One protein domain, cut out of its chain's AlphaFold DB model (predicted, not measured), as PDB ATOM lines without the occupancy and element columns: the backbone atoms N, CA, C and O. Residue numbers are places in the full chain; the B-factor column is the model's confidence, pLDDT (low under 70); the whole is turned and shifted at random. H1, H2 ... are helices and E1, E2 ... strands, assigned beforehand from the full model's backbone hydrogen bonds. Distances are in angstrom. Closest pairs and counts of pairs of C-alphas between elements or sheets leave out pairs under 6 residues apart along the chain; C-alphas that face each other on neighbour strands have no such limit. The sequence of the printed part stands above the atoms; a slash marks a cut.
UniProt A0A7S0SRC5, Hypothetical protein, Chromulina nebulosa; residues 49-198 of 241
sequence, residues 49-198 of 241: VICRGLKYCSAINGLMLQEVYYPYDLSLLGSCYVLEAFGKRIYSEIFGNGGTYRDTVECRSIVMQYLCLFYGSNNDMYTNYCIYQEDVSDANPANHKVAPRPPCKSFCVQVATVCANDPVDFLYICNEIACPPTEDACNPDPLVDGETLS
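What this domain is: This is residues 49 to 198 of the 241 residues of the protein "Hypothetical protein" of Chromulina nebulosa (UniProt A0A7S0SRC5). What does one see first? Two helical hairpins, H1 with H2 and H4 with H5, pack side by side through H2 and H4, and the short E1 and H3 are near the end where H1 begins and H2 ends. Long stretches with no named element, residues 49 to 63, 67 to 78, 133 to 152 and 187 to 198, make up much of the rest, and the little helix H6 and the last residues, 187 to 198, have low confidence. What is it made of? The printed part has 150 residues with one named strand and six named helices, in the order E1, H1, H2, H3, H4, H5, H6; it is mostly helix by class, though named elements hold only 62 residues. It is compact, with a radius of gyration of the C-alphas of 15.4 A and spans of 41 by 35 by 28 A.

Where its parts are: Where are the first elements? E1 is residues 64 to 66, with C-alpha 64 at (-46.703, 26.679, 3.078). H1 is residues 79 to 93, 21.2 A long, and H2 is residues 105 to 120, 21.9 A long. What follows? H3 is residues 129 to 132, H4 is residues 153 to 163 and 15.0 A long, and H5 is residues 167 to 175 and 12.8 A long. H6 is residues 183 to 186, ending at C-alpha 186, (-40.890, 14.363, -6.311).

How they stand to each other: What is near E1? Residues 49 to 50 pair antiparallel with residues 64 to 65 of E1, which pairs with no named strand. Its closest C-alphas to H3 are Gln 66 and Cys 130, 5.9 A apart. How do the long helices stand? H1 and H2, a hairpin, touch at Gly 87 and Cys 116, their closest C-alphas, 6.9 A apart, and run opposite ways at a steep tilt of 38 degrees, only just past shallow. H2 touches H4 with residues 107 to 114 alone, the closest C-alphas being Cys 107 and Cys 163 at 5.4 A, opposite ways at a shallow tilt of 32 degrees. H4 and H5, a hairpin, touch closest at the C-alphas of Ala 160 and Pro 167, 5.2 A apart, opposite ways at a shallow tilt of 11 degrees. What stays apart? H3 and H6 touch no helix, and H1 is apart from H4 and H5. What do the backbones show? In H2 and H4 every O i to N i+4 pair is within hydrogen-bond range; in H1 10 of 11 are and in H5 3 of 5, while H3 and H6 are too short for such a pair.

The domain as a whole: How large is it? The two C-alphas farthest apart, those of Gly 98 and Ala 139, are 47.3 A apart. Is it continuous? The printed part has no cut; the links E1 to H1, H1 to H2 and H3 to H4 are long. Where is confidence low? Residues 70 to 77 and 177 to 198 are under 70, and the mean pLDDT of the printed part is 79.9.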
ATOM      1  N   VAL A  49     -46.977  31.020   5.576       89.69
ATOM      2  CA  VAL A  49     -48.442  31.031   5.494       89.69
ATOM      3  C   VAL A  49     -48.945  29.854   4.675       89.69
ATOM      4  O   VAL A  49     -48.302  29.440   3.717       89.69
ATOM      5  N   ILE A  50     -50.119  29.330   5.019       90.75
ATOM      6  CA  ILE A  50     -50.775  28.278   4.237       90.75
ATOM      7  C   ILE A  50     -51.709  28.926   3.218       90.75
ATOM      8  O   ILE A  50     -52.649  29.629   3.603       90.75
ATOM      9  N   CYS A  51     -51.505  28.646   1.931       91.06
ATOM     10  CA  CYS A  51     -52.412  29.125   0.893       91.06
ATOM     11  C   CYS A  51     -53.751  28.389   0.931       91.06
ATOM     12  O   CYS A  51     -53.810  27.180   1.161       91.06
ATOM     13  N   ARG A  52     -54.851  29.115   0.709       92.19
ATOM     14  CA  ARG A  52     -56.209  28.555   0.713       92.19
ATOM     15  C   ARG A  52     -57.088  29.257  -0.310       92.19
ATOM     16  O   ARG A  52     -56.995  30.469  -0.476       92.19
ATOM     17  N   GLY A  53     -57.991  28.498  -0.927       92.31
ATOM     18  CA  GLY A  53     -59.014  29.035  -1.825       92.31
ATOM     19  C   GLY A  53     -58.474  29.604  -3.139       92.31
ATOM     20  O   GLY A  53     -59.174  30.380  -3.784       92.31
ATOM     21  N   LEU A  54     -57.252  29.240  -3.535       94.06
ATOM     22  CA  LEU A  54     -56.686  29.636  -4.821       94.06
ATOM     23  C   LEU A  54     -57.392  28.886  -5.952       94.06
ATOM     24  O   LEU A  54     -57.601  27.673  -5.851       94.06
ATOM     25  N   LYS A  55     -57.764  29.606  -7.014       95.25
ATOM     26  CA  LYS A  55     -58.484  29.061  -8.168       95.25
ATOM     27  C   LYS A  55     -57.526  28.674  -9.287       95.25
ATOM     28  O   LYS A  55     -57.676  27.598  -9.855       95.25
ATOM     29  N   TYR A  56     -56.581  29.548  -9.626       95.38
ATOM     30  CA  TYR A  56     -55.644  29.321 -10.730       95.38
ATOM     31  C   TYR A  56     -54.397  28.571 -10.276       95.38
ATOM     32  O   TYR A  56     -53.880  27.747 -11.024       95.38
ATOM     33  N   CYS A  57     -53.958  28.809  -9.041       95.06
ATOM     34  CA  CYS A  57     -52.881  28.061  -8.404       95.06
ATOM     35  C   CYS A  57     -53.404  27.104  -7.332       95.06
ATOM     36  O   CYS A  57     -52.910  27.058  -6.209       95.06
ATOM     37  N   SER A  58     -54.417  26.310  -7.679       94.19
ATOM     38  CA  SER A  58     -55.036  25.369  -6.742       94.19
ATOM     39  C   SER A  58     -54.065  24.308  -6.212       94.19
ATOM     40  O   SER A  58     -54.229  23.858  -5.081       94.19
ATOM     41  N   ALA A  59     -53.029  23.968  -6.983       90.88
ATOM     42  CA  ALA A  59     -51.998  22.991  -6.629       90.88
ATOM     43  C   ALA A  59     -51.185  23.337  -5.375       90.88
ATOM     44  O   ALA A  59     -50.585  22.452  -4.777       90.88
ATOM     45  N   ILE A  60     -51.162  24.610  -4.974       92.31
ATOM     46  CA  ILE A  60     -50.473  25.055  -3.757       92.31
ATOM     47  C   ILE A  60     -51.439  25.339  -2.599       92.31
ATOM     48  O   ILE A  60     -51.012  25.795  -1.540       92.31
ATOM     49  N   ASN A  61     -52.741  25.066  -2.758       91.25
ATOM     50  CA  ASN A  61     -53.668  25.101  -1.628       91.25
ATOM     51  C   ASN A  61     -53.250  24.063  -0.580       91.25
ATOM     52  O   ASN A  61     -52.988  22.911  -0.904       91.25
ATOM     53  N   GLY A  62     -53.225  24.470   0.686       88.88
ATOM     54  CA  GLY A  62     -52.770  23.633   1.797       88.88
ATOM     55  C   GLY A  62     -51.255  23.634   2.010       88.88
ATOM     56  O   GLY A  62     -50.813  23.158   3.049       88.88
ATOM     57  N   LEU A  63     -50.469  24.224   1.102       91.25
ATOM     58  CA  LEU A  63     -49.008  24.265   1.199       91.25
ATOM     59  C   LEU A  63     -48.510  25.590   1.790       91.25
ATOM     60  O   LEU A  63     -49.167  26.630   1.679       91.25
ATOM     61  N   MET A  64     -47.337  25.536   2.425       89.94
ATOM     62  CA  MET A  64     -46.703  26.679   3.078       89.94
ATOM     63  C   MET A  64     -45.849  27.513   2.118       89.94
ATOM     64  O   MET A  64     -44.906  27.009   1.508       89.94
ATOM     65  N   LEU A  65     -46.120  28.814   2.051       91.19
ATOM     66  CA  LEU A  65     -45.301  29.801   1.353       91.19
ATOM     67  C   LEU A  65     -44.727  30.818   2.318       91.19
ATOM     68  O   LEU A  65     -45.408  31.287   3.229       91.19
ATOM     69  N   GLN A  66     -43.493  31.224   2.059       88.62
ATOM     70  CA  GLN A  66     -42.876  32.312   2.790       88.62
ATOM     71  C   GLN A  66     -43.364  33.662   2.260       88.62
ATOM     72  O   GLN A  66     -43.405  33.885   1.045       88.62
ATOM     73  N   GLU A  67     -43.688  34.592   3.154       86.00
ATOM     74  CA  GLU A  67     -44.200  35.931   2.820       86.00
ATOM     75  C   GLU A  67     -43.096  36.902   2.351       86.00
ATOM     76  O   GLU A  67     -42.813  37.915   2.986       86.00
ATOM     77  N   VAL A  68     -42.418  36.560   1.246       78.19
ATOM     78  CA  VAL A  68     -41.208  37.257   0.752       78.19
ATOM     79  C   VAL A  68     -41.348  37.773  -0.682       78.19
ATOM     80  O   VAL A  68     -40.498  38.542  -1.116       78.19
ATOM     81  N   TYR A  69     -42.399  37.424  -1.440       71.00
ATOM     82  CA  TYR A  69     -42.506  37.835  -2.854       71.00
ATOM     83  C   TYR A  69     -42.417  39.362  -3.063       71.00
ATOM     84  O   TYR A  69     -41.915  39.815  -4.092       71.00
ATOM     85  N   TYR A  70     -42.806  40.152  -2.056       62.66
ATOM     86  CA  TYR A  70     -42.484  41.576  -1.948       62.66
ATOM     87  C   TYR A  70     -41.834  41.878  -0.586       62.66
ATOM     88  O   TYR A  70     -42.516  42.284   0.352       62.66
ATOM     89  N   PRO A  71     -40.500  41.745  -0.452       52.00
ATOM     90  CA  PRO A  71     -39.824  41.783   0.850       52.00
ATOM     91  C   PRO A  71     -39.757  43.189   1.472       52.00
ATOM     92  O   PRO A  71     -39.258  43.361   2.582       52.00
ATOM     93  N   TYR A  72     -40.215  44.212   0.745       51.41
ATOM     94  CA  TYR A  72     -40.097  45.622   1.121       51.41
ATOM     95  C   TYR A  72     -41.355  46.194   1.781       51.41
ATOM     96  O   TYR A  72     -41.299  47.308   2.299       51.41
ATOM     97  N   ASP A  73     -42.467  45.455   1.773       52.22
ATOM     98  CA  ASP A  73     -43.715  45.865   2.412       52.22
ATOM     99  C   ASP A  73     -44.409  44.661   3.059       52.22
ATOM    100  O   ASP A  73     -45.251  43.998   2.464       52.22
ATOM    101  N   LEU A  74     -44.057  44.387   4.317       51.22
ATOM    102  CA  LEU A  74     -44.669  43.323   5.116       51.22
ATOM    103  C   LEU A  74     -46.126  43.627   5.518       51.22
ATOM    104  O   LEU A  74     -46.762  42.785   6.144       51.22
ATOM    105  N   SER A  75     -46.670  44.808   5.190       50.69
ATOM    106  CA  SER A  75     -48.119  45.047   5.281       50.69
ATOM    107  C   SER A  75     -48.875  44.447   4.091       50.69
ATOM    108  O   SER A  75     -50.072  44.181   4.187       50.69
ATOM    109  N   LEU A  76     -48.149  44.155   3.006       52.62
ATOM    110  CA  LEU A  76     -48.592  43.399   1.844       52.62
ATOM    111  C   LEU A  76     -48.115  41.945   1.960       52.62
ATOM    112  O   LEU A  76     -47.437  41.424   1.074       52.62
ATOM    113  N   LEU A  77     -48.487  41.280   3.060       59.81
ATOM    114  CA  LEU A  77     -48.528  39.815   3.081       59.81
ATOM    115  C   LEU A  77     -49.427  39.372   1.921       59.81
ATOM    116  O   LEU A  77     -50.536  39.886   1.746       59.81
ATOM    117  N   GLY A  78     -48.935  38.475   1.083       79.00
ATOM    118  CA  GLY A  78     -49.613  38.140  -0.149       79.00
ATOM    119  C   GLY A  78     -48.884  37.181  -1.069       79.00
ATOM    120  O   GLY A  78     -49.291  37.124  -2.220       79.00
ATOM    121  N   SER A  79     -47.876  36.408  -0.648       88.50
ATOM    122  CA  SER A  79     -47.228  35.428  -1.547       88.50
ATOM    123  C   SER A  79     -48.255  34.522  -2.253       88.50
ATOM    124  O   SER A  79     -48.209  34.366  -3.473       88.50
ATOM    125  N   CYS A  80     -49.264  34.026  -1.524       90.88
ATOM    126  CA  CYS A  80     -50.373  33.268  -2.115       90.88
ATOM    127  C   CYS A  80     -51.193  34.096  -3.125       90.88
ATOM    128  O   CYS A  80     -51.578  33.592  -4.177       90.88
ATOM    129  N   TYR A  81     -51.450  35.374  -2.828       89.44
ATOM    130  CA  TYR A  81     -52.178  36.289  -3.716       89.44
ATOM    131  C   TYR A  81     -51.377  36.629  -4.979       89.44
ATOM    132  O   TYR A  81     -51.939  36.687  -6.070       89.44
ATOM    133  N   VAL A  82     -50.064  36.819  -4.850       89.62
ATOM    134  CA  VAL A  82     -49.148  37.084  -5.963       89.62
ATOM    135  C   VAL A  82     -49.135  35.907  -6.921       89.62
ATOM    136  O   VAL A  82     -49.304  36.110  -8.124       89.62
ATOM    137  N   LEU A  83     -49.003  34.684  -6.402       92.31
ATOM    138  CA  LEU A  83     -49.047  33.484  -7.233       92.31
ATOM    139  C   LEU A  83     -50.419  33.275  -7.871       92.31
ATOM    140  O   LEU A  83     -50.485  32.915  -9.040       92.31
ATOM    141  N   GLU A  84     -51.514  33.573  -7.173       94.56
ATOM    142  CA  GLU A  84     -52.854  33.510  -7.762       94.56
ATOM    143  C   GLU A  84     -53.055  34.547  -8.877       94.56
ATOM    144  O   GLU A  84     -53.623  34.239  -9.926       94.56
ATOM    145  N   ALA A  85     -52.563  35.775  -8.690       92.19
ATOM    146  CA  ALA A  85     -52.616  36.825  -9.703       92.19
ATOM    147  C   ALA A  85     -51.744  36.483 -10.922       92.19
ATOM    148  O   ALA A  85     -52.183  36.658 -12.064       92.19
ATOM    149  N   PHE A  86     -50.544  35.949 -10.686       91.44
ATOM    150  CA  PHE A  86     -49.684  35.371 -11.717       91.44
ATOM    151  C   PHE A  86     -50.418  34.258 -12.471       91.44
ATOM    152  O   PHE A  86     -50.517  34.309 -13.697       91.44
ATOM    153  N   GLY A  87     -51.002  33.309 -11.739       95.19
ATOM    154  CA  GLY A  87     -51.712  32.171 -12.302       95.19
ATOM    155  C   GLY A  87     -52.875  32.614 -13.180       95.19
ATOM    156  O   GLY A  87     -52.985  32.177 -14.321       95.19
ATOM    157  N   LYS A  88     -53.688  33.563 -12.704       96.31
ATOM    158  CA  LYS A  88     -54.789  34.161 -13.472       96.31
ATOM    159  C   LYS A  88     -54.318  34.774 -14.788       96.31
ATOM    160  O   LYS A  88     -54.973  34.587 -15.813       96.31
ATOM    161  N   ARG A  89     -53.218  35.531 -14.756       94.56
ATOM    162  CA  ARG A  89     -52.661  36.181 -15.946       94.56
ATOM    163  C   ARG A  89     -52.195  35.138 -16.955       94.56
ATOM    164  O   ARG A  89     -52.668  35.126 -18.089       94.56
ATOM    165  N   ILE A  90     -51.326  34.234 -16.519       93.88
ATOM    166  CA  ILE A  90     -50.739  33.203 -17.372       93.88
ATOM    167  C   ILE A  90     -51.823  32.302 -17.966       93.88
ATOM    168  O   ILE A  90     -51.807  32.058 -19.170       93.88
ATOM    169  N   TYR A  91     -52.832  31.920 -17.179       95.31
ATOM    170  CA  TYR A  91     -53.979  31.138 -17.648       95.31
ATOM    171  C   TYR A  91     -54.681  31.745 -18.872       95.31
ATOM    172  O   TYR A  91     -55.228  31.017 -19.699       95.31
ATOM    173  N   SER A  92     -54.683  33.072 -19.003       92.75
ATOM    174  CA  SER A  92     -55.287  33.759 -20.150       92.75
ATOM    175  C   SER A  92     -54.354  33.931 -21.354       92.75
ATOM    176  O   SER A  92     -54.843  34.199 -22.446       92.75
ATOM    177  N   GLU A  93     -53.039  33.770 -21.176       94.25
ATOM    178  CA  GLU A  93     -52.029  34.144 -22.177       94.25
ATOM    179  C   GLU A  93     -51.370  32.937 -22.872       94.25
ATOM    180  O   GLU A  93     -51.031  33.029 -24.049       94.25
ATOM    181  N   ILE A  94     -51.178  31.805 -22.182       94.88
ATOM    182  CA  ILE A  94     -50.290  30.729 -22.677       94.88
ATOM    183  C   ILE A  94     -50.996  29.587 -23.417       94.88
ATOM    184  O   ILE A  94     -50.316  28.698 -23.927       94.88
ATOM    185  N   PHE A  95     -52.328  29.583 -23.472       96.12
ATOM    186  CA  PHE A  95     -53.117  28.495 -24.057       96.12
ATOM    187  C   PHE A  95     -53.716  28.880 -25.415       96.12
ATOM    188  O   PHE A  95     -54.138  30.018 -25.616       96.12
ATOM    189  N   GLY A  96     -53.793  27.913 -26.331       92.12
ATOM    190  CA  GLY A  96     -54.439  28.039 -27.643       92.12
ATOM    191  C   GLY A  96     -53.454  27.931 -28.798       92.12
ATOM    192  O   GLY A  96     -52.254  27.802 -28.592       92.12
ATOM    193  N   ASN A  97     -53.951  28.002 -30.036       81.69
ATOM    194  CA  ASN A  97     -53.137  27.775 -31.245       81.69
ATOM    195  C   ASN A  97     -51.985  28.782 -31.441       81.69
ATOM    196  O   ASN A  97     -51.072  28.512 -32.211       81.69
ATOM    197  N   GLY A  98     -52.032  29.943 -30.779       85.56
ATOM    198  CA  GLY A  98     -50.937  30.924 -30.751       85.56
ATOM    199  C   GLY A  98     -50.164  30.963 -29.430       85.56
ATOM    200  O   GLY A  98     -49.283  31.806 -29.278       85.56
ATOM    201  N   GLY A  99     -50.528  30.109 -28.473       88.94
ATOM    202  CA  GLY A  99     -49.906  30.009 -27.159       88.94
ATOM    203  C   GLY A  99     -48.839  28.918 -27.100       88.94
ATOM    204  O   GLY A  99     -48.597  28.187 -28.062       88.94
ATOM    205  N   THR A 100     -48.213  28.788 -25.934       92.06
ATOM    206  CA  THR A 100     -47.233  27.734 -25.643       92.06
ATOM    207  C   THR A 100     -47.891  26.354 -25.549       92.06
ATOM    208  O   THR A 100     -47.311  25.363 -25.991       92.06
ATOM    209  N   TYR A 101     -49.112  26.290 -25.011       95.12
ATOM    210  CA  TYR A 101     -49.806  25.041 -24.716       95.12
ATOM    211  C   TYR A 101     -51.161  24.932 -25.416       95.12
ATOM    212  O   TYR A 101     -51.812  25.925 -25.748       95.12
ATOM    213  N   ARG A 102     -51.617  23.695 -25.600       94.06
ATOM    214  CA  ARG A 102     -52.933  23.351 -26.143       94.06
ATOM    215  C   ARG A 102     -54.040  23.821 -25.203       94.06
ATOM    216  O   ARG A 102     -53.952  23.643 -23.991       94.06
ATOM    217  N   ASP A 103     -55.100  24.393 -25.765       96.19
ATOM    218  CA  ASP A 103     -56.255  24.876 -25.002       96.19
ATOM    219  C   ASP A 103     -57.294  23.767 -24.793       96.19
ATOM    220  O   ASP A 103     -58.295  23.687 -25.504       96.19
ATOM    221  N   THR A 104     -57.023  22.885 -23.831       93.12
ATOM    222  CA  THR A 104     -57.998  21.910 -23.317       93.12
ATOM    223  C   THR A 104     -58.103  22.025 -21.799       93.12
ATOM    224  O   THR A 104     -57.232  22.614 -21.154       93.12
ATOM    225  N   VAL A 105     -59.169  21.481 -21.210       89.44
ATOM    226  CA  VAL A 105     -59.376  21.524 -19.752       89.44
ATOM    227  C   VAL A 105     -58.244  20.795 -19.028       89.44
ATOM    228  O   VAL A 105     -57.678  21.324 -18.072       89.44
ATOM    229  N   GLU A 106     -57.848  19.639 -19.549       88.19
ATOM    230  CA  GLU A 106     -56.792  18.785 -19.009       88.19
ATOM    231  C   GLU A 106     -55.443  19.501 -19.084       88.19
ATOM    232  O   GLU A 106     -54.727  19.593 -18.085       88.19
ATOM    233  N   CYS A 107     -55.126  20.101 -20.240       89.25
ATOM    234  CA  CYS A 107     -53.877  20.833 -20.408       89.25
ATOM    235  C   CYS A 107     -53.813  22.096 -19.562       89.25
ATOM    236  O   CYS A 107     -52.764  22.407 -19.000       89.25
ATOM    237  N   ARG A 108     -54.936  22.791 -19.395       92.94
ATOM    238  CA  ARG A 108     -55.028  23.905 -18.455       92.94
ATOM    239  C   ARG A 108     -54.792  23.458 -17.021       92.94
ATOM    240  O   ARG A 108     -54.074  24.141 -16.303       92.94
ATOM    241  N   SER A 109     -55.350  22.325 -16.611       88.00
ATOM    242  CA  SER A 109     -55.174  21.802 -15.258       88.00
ATOM    243  C   SER A 109     -53.708  21.446 -14.979       88.00
ATOM    244  O   SER A 109     -53.084  22.013 -14.078       88.00
ATOM    245  N   ILE A 110     -53.117  20.591 -15.818       86.25
ATOM    246  CA  ILE A 110     -51.775  20.043 -15.588       86.25
ATOM    247  C   ILE A 110     -50.664  21.097 -15.724       86.25
ATOM    248  O   ILE A 110     -49.749  21.150 -14.902       86.25
ATOM    249  N   VAL A 111     -50.761  21.993 -16.715       93.25
ATOM    250  CA  VAL A 111     -49.782  23.073 -16.915       93.25
ATOM    251  C   VAL A 111     -49.822  24.046 -15.743       93.25
ATOM    252  O   VAL A 111     -48.773  24.464 -15.256       93.25
ATOM    253  N   MET A 112     -51.015  24.406 -15.260       94.75
ATOM    254  CA  MET A 112     -51.124  25.311 -14.118       94.75
ATOM    255  C   MET A 112     -50.620  24.670 -12.829       94.75
ATOM    256  O   MET A 112     -49.956  25.347 -12.048       94.75
ATOM    257  N   GLN A 113     -50.863  23.374 -12.623       91.06
ATOM    258  CA  GLN A 113     -50.277  22.641 -11.503       91.06
ATOM    259  C   GLN A 113     -48.745  22.689 -11.553       91.06
ATOM    260  O   GLN A 113     -48.123  23.086 -10.569       91.06
ATOM    261  N   TYR A 114     -48.147  22.390 -12.710       90.00
ATOM    262  CA  TYR A 114     -46.700  22.467 -12.914       90.00
ATOM    263  C   TYR A 114     -46.142  23.869 -12.635       90.00
ATOM    264  O   TYR A 114     -45.222  24.026 -11.833       90.00
ATOM    265  N   LEU A 115     -46.719  24.907 -13.249       92.62
ATOM    266  CA  LEU A 115     -46.228  26.279 -13.112       92.62
ATOM    267  C   LEU A 115     -46.383  26.800 -11.682       92.62
ATOM    268  O   LEU A 115     -45.447  27.379 -11.137       92.62
ATOM    269  N   CYS A 116     -47.535  26.592 -11.047       93.31
ATOM    270  CA  CYS A 116     -47.764  27.089  -9.692       93.31
ATOM    271  C   CYS A 116     -46.908  26.359  -8.650       93.31
ATOM    272  O   CYS A 116     -46.458  26.999  -7.702       93.31
ATOM    273  N   LEU A 117     -46.626  25.062  -8.835       90.12
ATOM    274  CA  LEU A 117     -45.654  24.348  -8.001       90.12
ATOM    275  C   LEU A 117     -44.239  24.869  -8.232       90.12
ATOM    276  O   LEU A 117     -43.545  25.155  -7.262       90.12
ATOM    277  N   PHE A 118     -43.830  25.072  -9.489       88.19
ATOM    278  CA  PHE A 118     -42.514  25.628  -9.806       88.19
ATOM    279  C   PHE A 118     -42.310  26.976  -9.115       88.19
ATOM    280  O   PHE A 118     -41.406  27.102  -8.292       88.19
ATOM    281  N   TYR A 119     -43.196  27.943  -9.364       90.00
ATOM    282  CA  TYR A 119     -43.077  29.281  -8.788       90.00
ATOM    283  C   TYR A 119     -43.328  29.310  -7.273       90.00
ATOM    284  O   TYR A 119     -42.704  30.105  -6.586       90.00
ATOM    285  N   GLY A 120     -44.177  28.440  -6.722       89.19
ATOM    286  CA  GLY A 120     -44.400  28.366  -5.273       89.19
ATOM    287  C   GLY A 120     -43.277  27.670  -4.500       89.19
ATOM    288  O   GLY A 120     -43.091  27.920  -3.309       89.19
ATOM    289  N   SER A 121     -42.529  26.786  -5.152       86.31
ATOM    290  CA  SER A 121     -41.422  26.052  -4.544       86.31
ATOM    291  C   SER A 121     -40.142  26.875  -4.455       86.31
ATOM    292  O   SER A 121     -40.009  27.931  -5.066       86.31
ATOM    293  N   ASN A 122     -39.165  26.361  -3.712       79.81
ATOM    294  CA  ASN A 122     -37.833  26.944  -3.673       79.81
ATOM    295  C   ASN A 122     -37.104  26.785  -5.025       79.81
ATOM    296  O   ASN A 122     -36.779  25.664  -5.418       79.81
ATOM    297  N   ASN A 123     -36.808  27.899  -5.694       77.44
ATOM    298  CA  ASN A 123     -36.129  27.971  -6.990       77.44
ATOM    299  C   ASN A 123     -35.295  29.270  -7.125       77.44
ATOM    300  O   ASN A 123     -35.288  30.117  -6.231       77.44
ATOM    301  N   ASP A 124     -34.608  29.452  -8.257       76.56
ATOM    302  CA  ASP A 124     -33.734  30.615  -8.499       76.56
ATOM    303  C   ASP A 124     -34.470  31.969  -8.503       76.56
ATOM    304  O   ASP A 124     -33.867  33.008  -8.232       76.56
ATOM    305  N   MET A 125     -35.766  31.982  -8.825       75.56
ATOM    306  CA  MET A 125     -36.602  33.188  -8.872       75.56
ATOM    307  C   MET A 125     -37.293  33.484  -7.534       75.56
ATOM    308  O   MET A 125     -37.673  34.629  -7.286       75.56
ATOM    309  N   TYR A 126     -37.488  32.470  -6.686       78.50
ATOM    310  CA  TYR A 126     -38.156  32.588  -5.391       78.50
ATOM    311  C   TYR A 126     -37.610  31.567  -4.392       78.50
ATOM    312  O   TYR A 126     -37.698  30.358  -4.596       78.50
ATOM    313  N   THR A 127     -37.075  32.057  -3.276       81.12
ATOM    314  CA  THR A 127     -36.602  31.205  -2.184       81.12
ATOM    315  C   THR A 127     -37.716  31.009  -1.163       81.12
ATOM    316  O   THR A 127     -38.206  31.981  -0.590       81.12
ATOM    317  N   ASN A 128     -38.090  29.752  -0.915       83.38
ATOM    318  CA  ASN A 128     -39.112  29.390   0.064       83.38
ATOM    319  C   ASN A 128     -38.471  28.653   1.243       83.38
ATOM    320  O   ASN A 128     -38.308  27.430   1.211       83.38
ATOM    321  N   TYR A 129     -38.121  29.385   2.302       85.62
ATOM    322  CA  TYR A 129     -37.513  28.780   3.492       85.62
ATOM    323  C   TYR A 129     -38.504  27.968   4.349       85.62
ATOM    324  O   TYR A 129     -38.078  27.320   5.304       85.62
ATOM    325  N   CYS A 130     -39.795  27.914   3.999       85.00
ATOM    326  CA  CYS A 130     -40.780  27.116   4.740       85.00
ATOM    327  C   CYS A 130     -40.514  25.610   4.699       85.00
ATOM    328  O   CYS A 130     -40.996  24.889   5.566       85.00
ATOM    329  N   ILE A 131     -39.687  25.146   3.759       80.31
ATOM    330  CA  ILE A 131     -39.161  23.774   3.717       80.31
ATOM    331  C   ILE A 131     -38.423  23.369   5.008       80.31
ATOM    332  O   ILE A 131     -38.352  22.190   5.336       80.31
ATOM    333  N   TYR A 132     -37.885  24.335   5.758       83.69
ATOM    334  CA  TYR A 132     -37.188  24.098   7.027       83.69
ATOM    335  C   TYR A 132     -38.107  24.211   8.252       83.69
ATOM    336  O   TYR A 132     -37.650  24.016   9.376       83.69
ATOM    337  N   GLN A 133     -39.385  24.537   8.044       84.38
ATOM    338  CA  GLN A 133     -40.404  24.693   9.088       84.38
ATOM    339  C   GLN A 133     -41.545  23.672   8.935       84.38
ATOM    340  O   GLN A 133     -42.623  23.852   9.502       84.38
ATOM    341  N   GLU A 134     -41.335  22.625   8.135       84.94
ATOM    342  CA  GLU A 134     -42.343  21.595   7.909       84.94
ATOM    343  C   GLU A 134     -42.643  20.791   9.175       84.94
ATOM    344  O   GLU A 134     -41.762  20.503   9.985       84.94
ATOM    345  N   ASP A 135     -43.905  20.404   9.317       82.00
ATOM    346  CA  ASP A 135     -44.390  19.576  10.412       82.00
ATOM    347  C   ASP A 135     -45.203  18.416   9.842       82.00
ATOM    348  O   ASP A 135     -46.332  18.585   9.373       82.00
ATOM    349  N   VAL A 136     -44.594  17.234   9.879       86.94
ATOM    350  CA  VAL A 136     -45.168  15.958   9.427       86.94
ATOM    351  C   VAL A 136     -45.425  15.008  10.601       86.94
ATOM    352  O   VAL A 136     -45.524  13.797  10.422       86.94
ATOM    353  N   SER A 137     -45.480  15.541  11.826       86.88
ATOM    354  CA  SER A 137     -45.612  14.734  13.045       86.88
ATOM    355  C   SER A 137     -47.023  14.181  13.275       86.88
ATOM    356  O   SER A 137     -47.180  13.189  13.988       86.88
ATOM    357  N   ASP A 138     -48.049  14.798  12.678       89.00
ATOM    358  CA  ASP A 138     -49.433  14.327  12.770       89.00
ATOM    359  C   ASP A 138     -49.591  12.971  12.055       89.00
ATOM    360  O   ASP A 138     -49.063  12.753  10.964       89.00
ATOM    361  N   ALA A 139     -50.333  12.043  12.660       89.38
ATOM    362  CA  ALA A 139     -50.601  10.734  12.065       89.38
ATOM    363  C   ALA A 139     -51.475  10.822  10.800       89.38
ATOM    364  O   ALA A 139     -51.458   9.906   9.978       89.38
ATOM    365  N   ASN A 140     -52.250  11.897  10.646       81.81
ATOM    366  CA  ASN A 140     -53.044  12.190   9.464       81.81
ATOM    367  C   ASN A 140     -52.253  13.091   8.492       81.81
ATOM    368  O   ASN A 140     -52.061  14.274   8.788       81.81
ATOM    369  N   PRO A 141     -51.888  12.599   7.290       77.38
ATOM    370  CA  PRO A 141     -51.169  13.389   6.290       77.38
ATOM    371  C   PRO A 141     -51.874  14.683   5.870       77.38
ATOM    372  O   PRO A 141     -51.221  15.651   5.502       77.38
ATOM    373  N   ALA A 142     -53.206  14.746   5.964       79.75
ATOM    374  CA  ALA A 142     -53.961  15.955   5.627       79.75
ATOM    375  C   ALA A 142     -53.703  17.132   6.590       79.75
ATOM    376  O   ALA A 142     -54.003  18.277   6.253       79.75
ATOM    377  N   ASN A 143     -53.165  16.855   7.781       81.44
ATOM    378  CA  ASN A 143     -52.804  17.865   8.775       81.44
ATOM    379  C   ASN A 143     -51.333  18.287   8.682       81.44
ATOM    380  O   ASN A 143     -50.916  19.195   9.408       81.44
ATOM    381  N   HIS A 144     -50.545  17.634   7.821       84.81
ATOM    382  CA  HIS A 144     -49.142  17.975   7.631       84.81
ATOM    383  C   HIS A 144     -49.014  19.399   7.108       84.81
ATOM    384  O   HIS A 144     -49.763  19.850   6.240       84.81
ATOM    385  N   LYS A 145     -48.032  20.115   7.642       87.12
ATOM    386  CA  LYS A 145     -47.661  21.443   7.173       87.12
ATOM    387  C   LYS A 145     -46.402  21.288   6.351       87.12
ATOM    388  O   LYS A 145     -45.319  21.135   6.905       87.12
ATOM    389  N   VAL A 146     -46.549  21.315   5.035       87.00
ATOM    390  CA  VAL A 146     -45.443  21.105   4.096       87.00
ATOM    391  C   VAL A 146     -45.335  22.271   3.125       87.00
ATOM    392  O   VAL A 146     -46.334  22.912   2.789       87.00
ATOM    393  N   ALA A 147     -44.117  22.580   2.693       86.12
ATOM    394  CA  ALA A 147     -43.874  23.554   1.643       86.12
ATOM    395  C   ALA A 147     -44.047  22.889   0.263       86.12
ATOM    396  O   ALA A 147     -43.829  21.682   0.122       86.12
ATOM    397  N   PRO A 148     -44.421  23.647  -0.783       86.81
ATOM    398  CA  PRO A 148     -44.437  23.122  -2.140       86.81
ATOM    399  C   PRO A 148     -43.039  22.676  -2.560       86.81
ATOM    400  O   PRO A 148     -42.054  23.413  -2.444       86.81
ATOM    401  N   ARG A 149     -42.974  21.455  -3.082       80.00
ATOM    402  CA  ARG A 149     -41.773  20.899  -3.697       80.00
ATOM    403  C   ARG A 149     -41.713  21.311  -5.171       80.00
ATOM    404  O   ARG A 149     -42.767  21.440  -5.799       80.00
ATOM    405  N   PRO A 150     -40.512  21.568  -5.720       78.06
ATOM    406  CA  PRO A 150     -40.379  21.853  -7.140       78.06
ATOM    407  C   PRO A 150     -40.853  20.647  -7.958       78.06
ATOM    408  O   PRO A 150     -40.612  19.509  -7.550       78.06
ATOM    409  N   PRO A 151     -41.521  20.869  -9.101       77.56
ATOM    410  CA  PRO A 151     -41.948  19.777  -9.955       77.56
ATOM    411  C   PRO A 151     -40.725  19.066 -10.526       77.56
ATOM    412  O   PRO A 151     -39.727  19.692 -10.891       77.56
ATOM    413  N   CYS A 152     -40.816  17.748 -10.638       75.31
ATOM    414  CA  CYS A 152     -39.705  16.963 -11.146       75.31
ATOM    415  C   CYS A 152     -39.634  16.959 -12.668       75.31
ATOM    416  O   CYS A 152     -40.574  17.335 -13.373       75.31
ATOM    417  N   LYS A 153     -38.481  16.532 -13.187       77.81
ATOM    418  CA  LYS A 153     -38.225  16.476 -14.628       77.81
ATOM    419  C   LYS A 153     -39.290  15.671 -15.366       77.81
ATOM    420  O   LYS A 153     -39.732  16.101 -16.425       77.81
ATOM    421  N   SER A 154     -39.710  14.537 -14.813       75.38
ATOM    422  CA  SER A 154     -40.763  13.694 -15.387       75.38
ATOM    423  C   SER A 154     -42.077  14.454 -15.561       75.38
ATOM    424  O   SER A 154     -42.693  14.374 -16.622       75.38
ATOM    425  N   PHE A 155     -42.444  15.281 -14.583       81.38
ATOM    426  CA  PHE A 155     -43.618  16.136 -14.673       81.38
ATOM    427  C   PHE A 155     -43.461  17.208 -15.767       81.38
ATOM    428  O   PHE A 155     -44.361  17.395 -16.587       81.38
ATOM    429  N   CYS A 156     -42.290  17.847 -15.877       84.94
ATOM    430  CA  CYS A 156     -42.009  18.758 -16.996       84.94
ATOM    431  C   CYS A 156     -42.128  18.054 -18.356       84.94
ATOM    432  O   CYS A 156     -42.782  18.565 -19.264       84.94
ATOM    433  N   VAL A 157     -41.535  16.862 -18.500       82.69
ATOM    434  CA  VAL A 157     -41.579  16.063 -19.737       82.69
ATOM    435  C   VAL A 157     -43.013  15.677 -20.087       82.69
ATOM    436  O   VAL A 157     -43.385  15.726 -21.259       82.69
ATOM    437  N   GLN A 158     -43.833  15.337 -19.095       82.06
ATOM    438  CA  GLN A 158     -45.249  15.047 -19.292       82.06
ATOM    439  C   GLN A 158     -45.996  16.282 -19.807       82.06
ATOM    440  O   GLN A 158     -46.679  16.198 -20.826       82.06
ATOM    441  N   VAL A 159     -45.811  17.442 -19.171       87.38
ATOM    442  CA  VAL A 159     -46.398  18.716 -19.618       87.38
ATOM    443  C   VAL A 159     -45.964  19.061 -21.045       87.38
ATOM    444  O   VAL A 159     -46.806  19.393 -21.881       87.38
ATOM    445  N   ALA A 160     -44.672  18.934 -21.348       88.12
ATOM    446  CA  ALA A 160     -44.124  19.176 -22.677       88.12
ATOM    447  C   ALA A 160     -44.751  18.243 -23.724       88.12
ATOM    448  O   ALA A 160     -45.218  18.691 -24.766       88.12
ATOM    449  N   THR A 161     -44.799  16.945 -23.431       84.19
ATOM    450  CA  THR A 161     -45.233  15.912 -24.381       84.19
ATOM    451  C   THR A 161     -46.735  15.957 -24.641       84.19
ATOM    452  O   THR A 161     -47.172  15.815 -25.782       84.19
ATOM    453  N   VAL A 162     -47.530  16.139 -23.586       85.50
ATOM    454  CA  VAL A 162     -48.996  16.086 -23.667       85.50
ATOM    455  C   VAL A 162     -49.567  17.430 -24.116       85.50
ATOM    456  O   VAL A 162     -50.500  17.466 -24.919       85.50
ATOM    457  N   CYS A 163     -49.009  18.537 -23.621       90.00
ATOM    458  CA  CYS A 163     -49.680  19.831 -23.683       90.00
ATOM    459  C   CYS A 163     -48.956  20.913 -24.463       90.00
ATOM    460  O   CYS A 163     -49.622  21.879 -24.834       90.00
ATOM    461  N   ALA A 164     -47.655  20.809 -24.748       92.25
ATOM    462  CA  ALA A 164     -47.007  21.822 -25.575       92.25
ATOM    463  C   ALA A 164     -47.534  21.767 -27.020       92.25
ATOM    464  O   ALA A 164     -47.809  20.697 -27.579       92.25
ATOM    465  N   ASN A 165     -47.675  22.941 -27.635       91.19
ATOM    466  CA  ASN A 165     -47.917  23.035 -29.074       91.19
ATOM    467  C   ASN A 165     -46.649  22.683 -29.867       91.19
ATOM    468  O   ASN A 165     -46.755  22.077 -30.931       91.19
ATOM    469  N   ASP A 166     -45.473  23.002 -29.313       87.69
ATOM    470  CA  ASP A 166     -44.165  22.576 -29.813       87.69
ATOM    471  C   ASP A 166     -43.400  21.806 -28.716       87.69
ATOM    472  O   ASP A 166     -42.788  22.413 -27.830       87.69
ATOM    473  N   PRO A 167     -43.474  20.464 -28.709       82.44
ATOM    474  CA  PRO A 167     -42.862  19.659 -27.659       82.44
ATOM    475  C   PRO A 167     -41.331  19.616 -27.744       82.44
ATOM    476  O   PRO A 167     -40.686  19.387 -26.724       82.44
ATOM    477  N   VAL A 168     -40.726  19.824 -28.921       81.19
ATOM    478  CA  VAL A 168     -39.278  19.622 -29.110       81.19
ATOM    479  C   VAL A 168     -38.477  20.661 -28.330       81.19
ATOM    480  O   VAL A 168     -37.582  20.298 -27.563       81.19
ATOM    481  N   ASP A 169     -38.851  21.933 -28.455       78.06
ATOM    482  CA  ASP A 169     -38.188  23.030 -27.746       78.06
ATOM    483  C   ASP A 169     -38.410  22.941 -26.230       78.06
ATOM    484  O   ASP A 169     -37.510  23.215 -25.431       78.06
ATOM    485  N   PHE A 170     -39.597  22.501 -25.810       77.50
ATOM    486  CA  PHE A 170     -39.947  22.426 -24.394       77.50
ATOM    487  C   PHE A 170     -39.230  21.282 -23.664       77.50
ATOM    488  O   PHE A 170     -38.827  21.431 -22.509       77.50
ATOM    489  N   LEU A 171     -38.996  20.159 -24.347       79.31
ATOM    490  CA  LEU A 171     -38.237  19.035 -23.792       79.31
ATOM    491  C   LEU A 171     -36.784  19.404 -23.475       79.31
ATOM    492  O   LEU A 171     -36.219  18.859 -22.524       79.31
ATOM    493  N   TYR A 172     -36.180  20.338 -24.220       78.25
ATOM    494  CA  TYR A 172     -34.841  20.838 -23.903       78.25
ATOM    495  C   TYR A 172     -34.814  21.510 -22.524       78.25
ATOM    496  O   TYR A 172     -33.955  21.189 -21.706       78.25
ATOM    497  N   ILE A 173     -35.807  22.355 -22.224       78.56
ATOM    498  CA  ILE A 173     -35.934  23.045 -20.930       78.56
ATOM    499  C   ILE A 173     -36.061  22.034 -19.783       78.56
ATOM    500  O   ILE A 173     -35.421  22.187 -18.746       78.56
ATOM    501  N   CYS A 174     -36.829  20.958 -19.977       79.12
ATOM    502  CA  CYS A 174     -36.997  19.928 -18.952       79.12
ATOM    503  C   CYS A 174     -35.689  19.212 -18.580       79.12
ATOM    504  O   CYS A 174     -35.570  18.693 -17.470       79.12
ATOM    505  N   ASN A 175     -34.696  19.169 -19.474       71.75
ATOM    506  CA  ASN A 175     -33.402  18.547 -19.180       71.75
ATOM    507  C   ASN A 175     -32.520  19.378 -18.242       71.75
ATOM    508  O   ASN A 175     -31.624  18.809 -17.623       71.75
ATOM    509  N   GLU A 176     -32.799  20.674 -18.106       70.31
ATOM    510  CA  GLU A 176     -32.076  21.589 -17.215       70.31
ATOM    511  C   GLU A 176     -32.618  21.551 -15.773       70.31
ATOM    512  O   GLU A 176     -32.021  22.122 -14.861       70.31
ATOM    513  N   ILE A 177     -33.744  20.864 -15.532       66.81
ATOM    514  CA  ILE A 177     -34.326  20.728 -14.193       66.81
ATOM    515  C   ILE A 177     -33.499  19.726 -13.385       66.81
ATOM    516  O   ILE A 177     -33.560  18.512 -13.603       66.81
ATOM    517  N   ALA A 178     -32.750  20.239 -12.409       56.44
ATOM    518  CA  ALA A 178     -32.063  19.422 -11.420       56.44
ATOM    519  C   ALA A 178     -33.097  18.697 -10.543       56.44
ATOM    520  O   ALA A 178     -33.777  19.319  -9.728       56.44
ATOM    521  N   CYS A 179     -33.231  17.379 -10.706       54.62
ATOM    522  CA  CYS A 179     -34.056  16.585  -9.799       54.62
ATOM    523  C   CYS A 179     -33.302  16.351  -8.483       54.62
ATOM    524  O   CYS A 179     -32.098  16.067  -8.518       54.62
ATOM    525  N   PRO A 180     -33.978  16.459  -7.323       51.06
ATOM    526  CA  PRO A 180     -33.395  16.031  -6.061       51.06
ATOM    527  C   PRO A 180     -33.005  14.542  -6.126       51.06
ATOM    528  O   PRO A 180     -33.586  13.778  -6.897       51.06
ATOM    529  N   PRO A 181     -32.018  14.112  -5.325       45.31
ATOM    530  CA  PRO A 181     -31.332  12.832  -5.510       45.31
ATOM    531  C   PRO A 181     -32.138  11.575  -5.126       45.31
ATOM    532  O   PRO A 181     -31.567  10.488  -5.127       45.31
ATOM    533  N   THR A 182     -33.429  11.678  -4.797       50.19
ATOM    534  CA  THR A 182     -34.276  10.521  -4.454       50.19
ATOM    535  C   THR A 182     -35.674  10.665  -5.049       50.19
ATOM    536  O   THR A 182     -36.279  11.733  -4.939       50.19
ATOM    537  N   GLU A 183     -36.197   9.581  -5.624       46.00
ATOM    538  CA  GLU A 183     -37.511   9.506  -6.287       46.00
ATOM    539  C   GLU A 183     -38.672  10.006  -5.402       46.00
ATOM    540  O   GLU A 183     -39.595  10.649  -5.895       46.00
ATOM    541  N   ASP A 184     -38.572   9.830  -4.080       46.56
ATOM    542  CA  ASP A 184     -39.592  10.257  -3.111       46.56
ATOM    543  C   ASP A 184     -39.713  11.781  -2.948       46.56
ATOM    544  O   ASP A 184     -40.745  12.284  -2.502       46.56
ATOM    545  N   ALA A 185     -38.680  12.547  -3.314       49.47
ATOM    546  CA  ALA A 185     -38.681  14.007  -3.168       49.47
ATOM    547  C   ALA A 185     -39.527  14.719  -4.245       49.47
ATOM    548  O   ALA A 185     -39.658  15.944  -4.220       49.47
ATOM    549  N   CYS A 186     -40.087  13.938  -5.170       52.66
ATOM    550  CA  CYS A 186     -40.890  14.363  -6.311       52.66
ATOM    551  C   CYS A 186     -42.388  14.087  -6.161       52.66
ATOM    552  O   CYS A 186     -43.147  14.369  -7.084       52.66
ATOM    553  N   ASN A 187     -42.806  13.523  -5.026       52.16
ATOM    554  CA  ASN A 187     -44.188  13.139  -4.769       52.16
ATOM    555  C   ASN A 187     -44.980  14.299  -4.122       52.16
ATOM    556  O   ASN A 187     -44.410  15.058  -3.331       52.16
ATOM    557  N   PRO A 188     -46.300  14.411  -4.365       50.50
ATOM    558  CA  PRO A 188     -47.131  13.511  -5.165       50.50
ATOM    559  C   PRO A 188     -47.026  13.737  -6.682       50.50
ATOM    560  O   PRO A 188     -46.889  14.874  -7.136       50.50
ATOM    561  N   ASP A 189     -47.172  12.654  -7.451       50.81
ATOM    562  CA  ASP A 189     -47.492  12.709  -8.883       50.81
ATOM    563  C   ASP A 189     -48.687  13.652  -9.152       50.81
ATOM    564  O   ASP A 189     -49.601  13.765  -8.320       50.81
ATOM    565  N   PRO A 190     -48.721  14.329 -10.313       50.88
ATOM    566  CA  PRO A 190     -49.782  15.267 -10.640       50.88
ATOM    567  C   PRO A 190     -51.156  14.593 -10.686       50.88
ATOM    568  O   PRO A 190     -51.349  13.523 -11.269       50.88
ATOM    569  N   LEU A 191     -52.129  15.275 -10.086       50.81
ATOM    570  CA  LEU A 191     -53.542  14.909 -10.125       50.81
ATOM    571  C   LEU A 191     -54.231  15.709 -11.231       50.81
ATOM    572  O   LEU A 191     -54.291  16.938 -11.147       50.81
ATOM    573  N   VAL A 192     -54.802  15.022 -12.217       50.66
ATOM    574  CA  VAL A 192     -55.703  15.621 -13.210       50.66
ATOM    575  C   VAL A 192     -57.101  15.096 -12.937       50.66
ATOM    576  O   VAL A 192     -57.326  13.893 -12.909       50.66
ATOM    577  N   ASP A 193     -58.025  16.011 -12.640       58.31
ATOM    578  CA  ASP A 193     -59.421  15.703 -12.307       58.31
ATOM    579  C   ASP A 193     -59.602  14.667 -11.181       58.31
ATOM    580  O   ASP A 193     -60.591  13.942 -11.117       58.31
ATOM    581  N   GLY A 194     -58.654  14.636 -10.239       55.94
ATOM    582  CA  GLY A 194     -58.671  13.723  -9.094       55.94
ATOM    583  C   GLY A 194     -58.058  12.350  -9.370       55.94
ATOM    584  O   GLY A 194     -57.960  11.551  -8.440       55.94
ATOM    585  N   GLU A 195     -57.595  12.091 -10.592       49.22
ATOM    586  CA  GLU A 195     -56.843  10.890 -10.943       49.22
ATOM    587  C   GLU A 195     -55.343  11.191 -11.004       49.22
ATOM    588  O   GLU A 195     -54.907  12.189 -11.584       49.22
ATOM    589  N   THR A 196     -54.532  10.325 -10.395       53.53
ATOM    590  CA  THR A 196     -53.075  10.398 -10.494       53.53
ATOM    591  C   THR A 196     -52.667   9.997 -11.902       53.53
ATOM    592  O   THR A 196     -52.811   8.837 -12.297       53.53
ATOM    593  N   LEU A 197     -52.136  10.943 -12.674       47.84
ATOM    594  CA  LEU A 197     -51.541  10.605 -13.958       47.84
ATOM    595  C   LEU A 197     -50.168  10.002 -13.690       47.84
ATOM    596  O   LEU A 197     -49.197  10.731 -13.515       47.84
ATOM    597  N   SER A 198     -50.098   8.670 -13.665       43.38
ATOM    598  CA  SER A 198     -48.840   7.937 -13.537       43.38
ATOM    599  C   SER A 198     -47.866   8.407 -14.619       43.38
ATOM    600  O   SER A 198     -48.016   8.082 -15.800       43.38
TER     601      SER A 198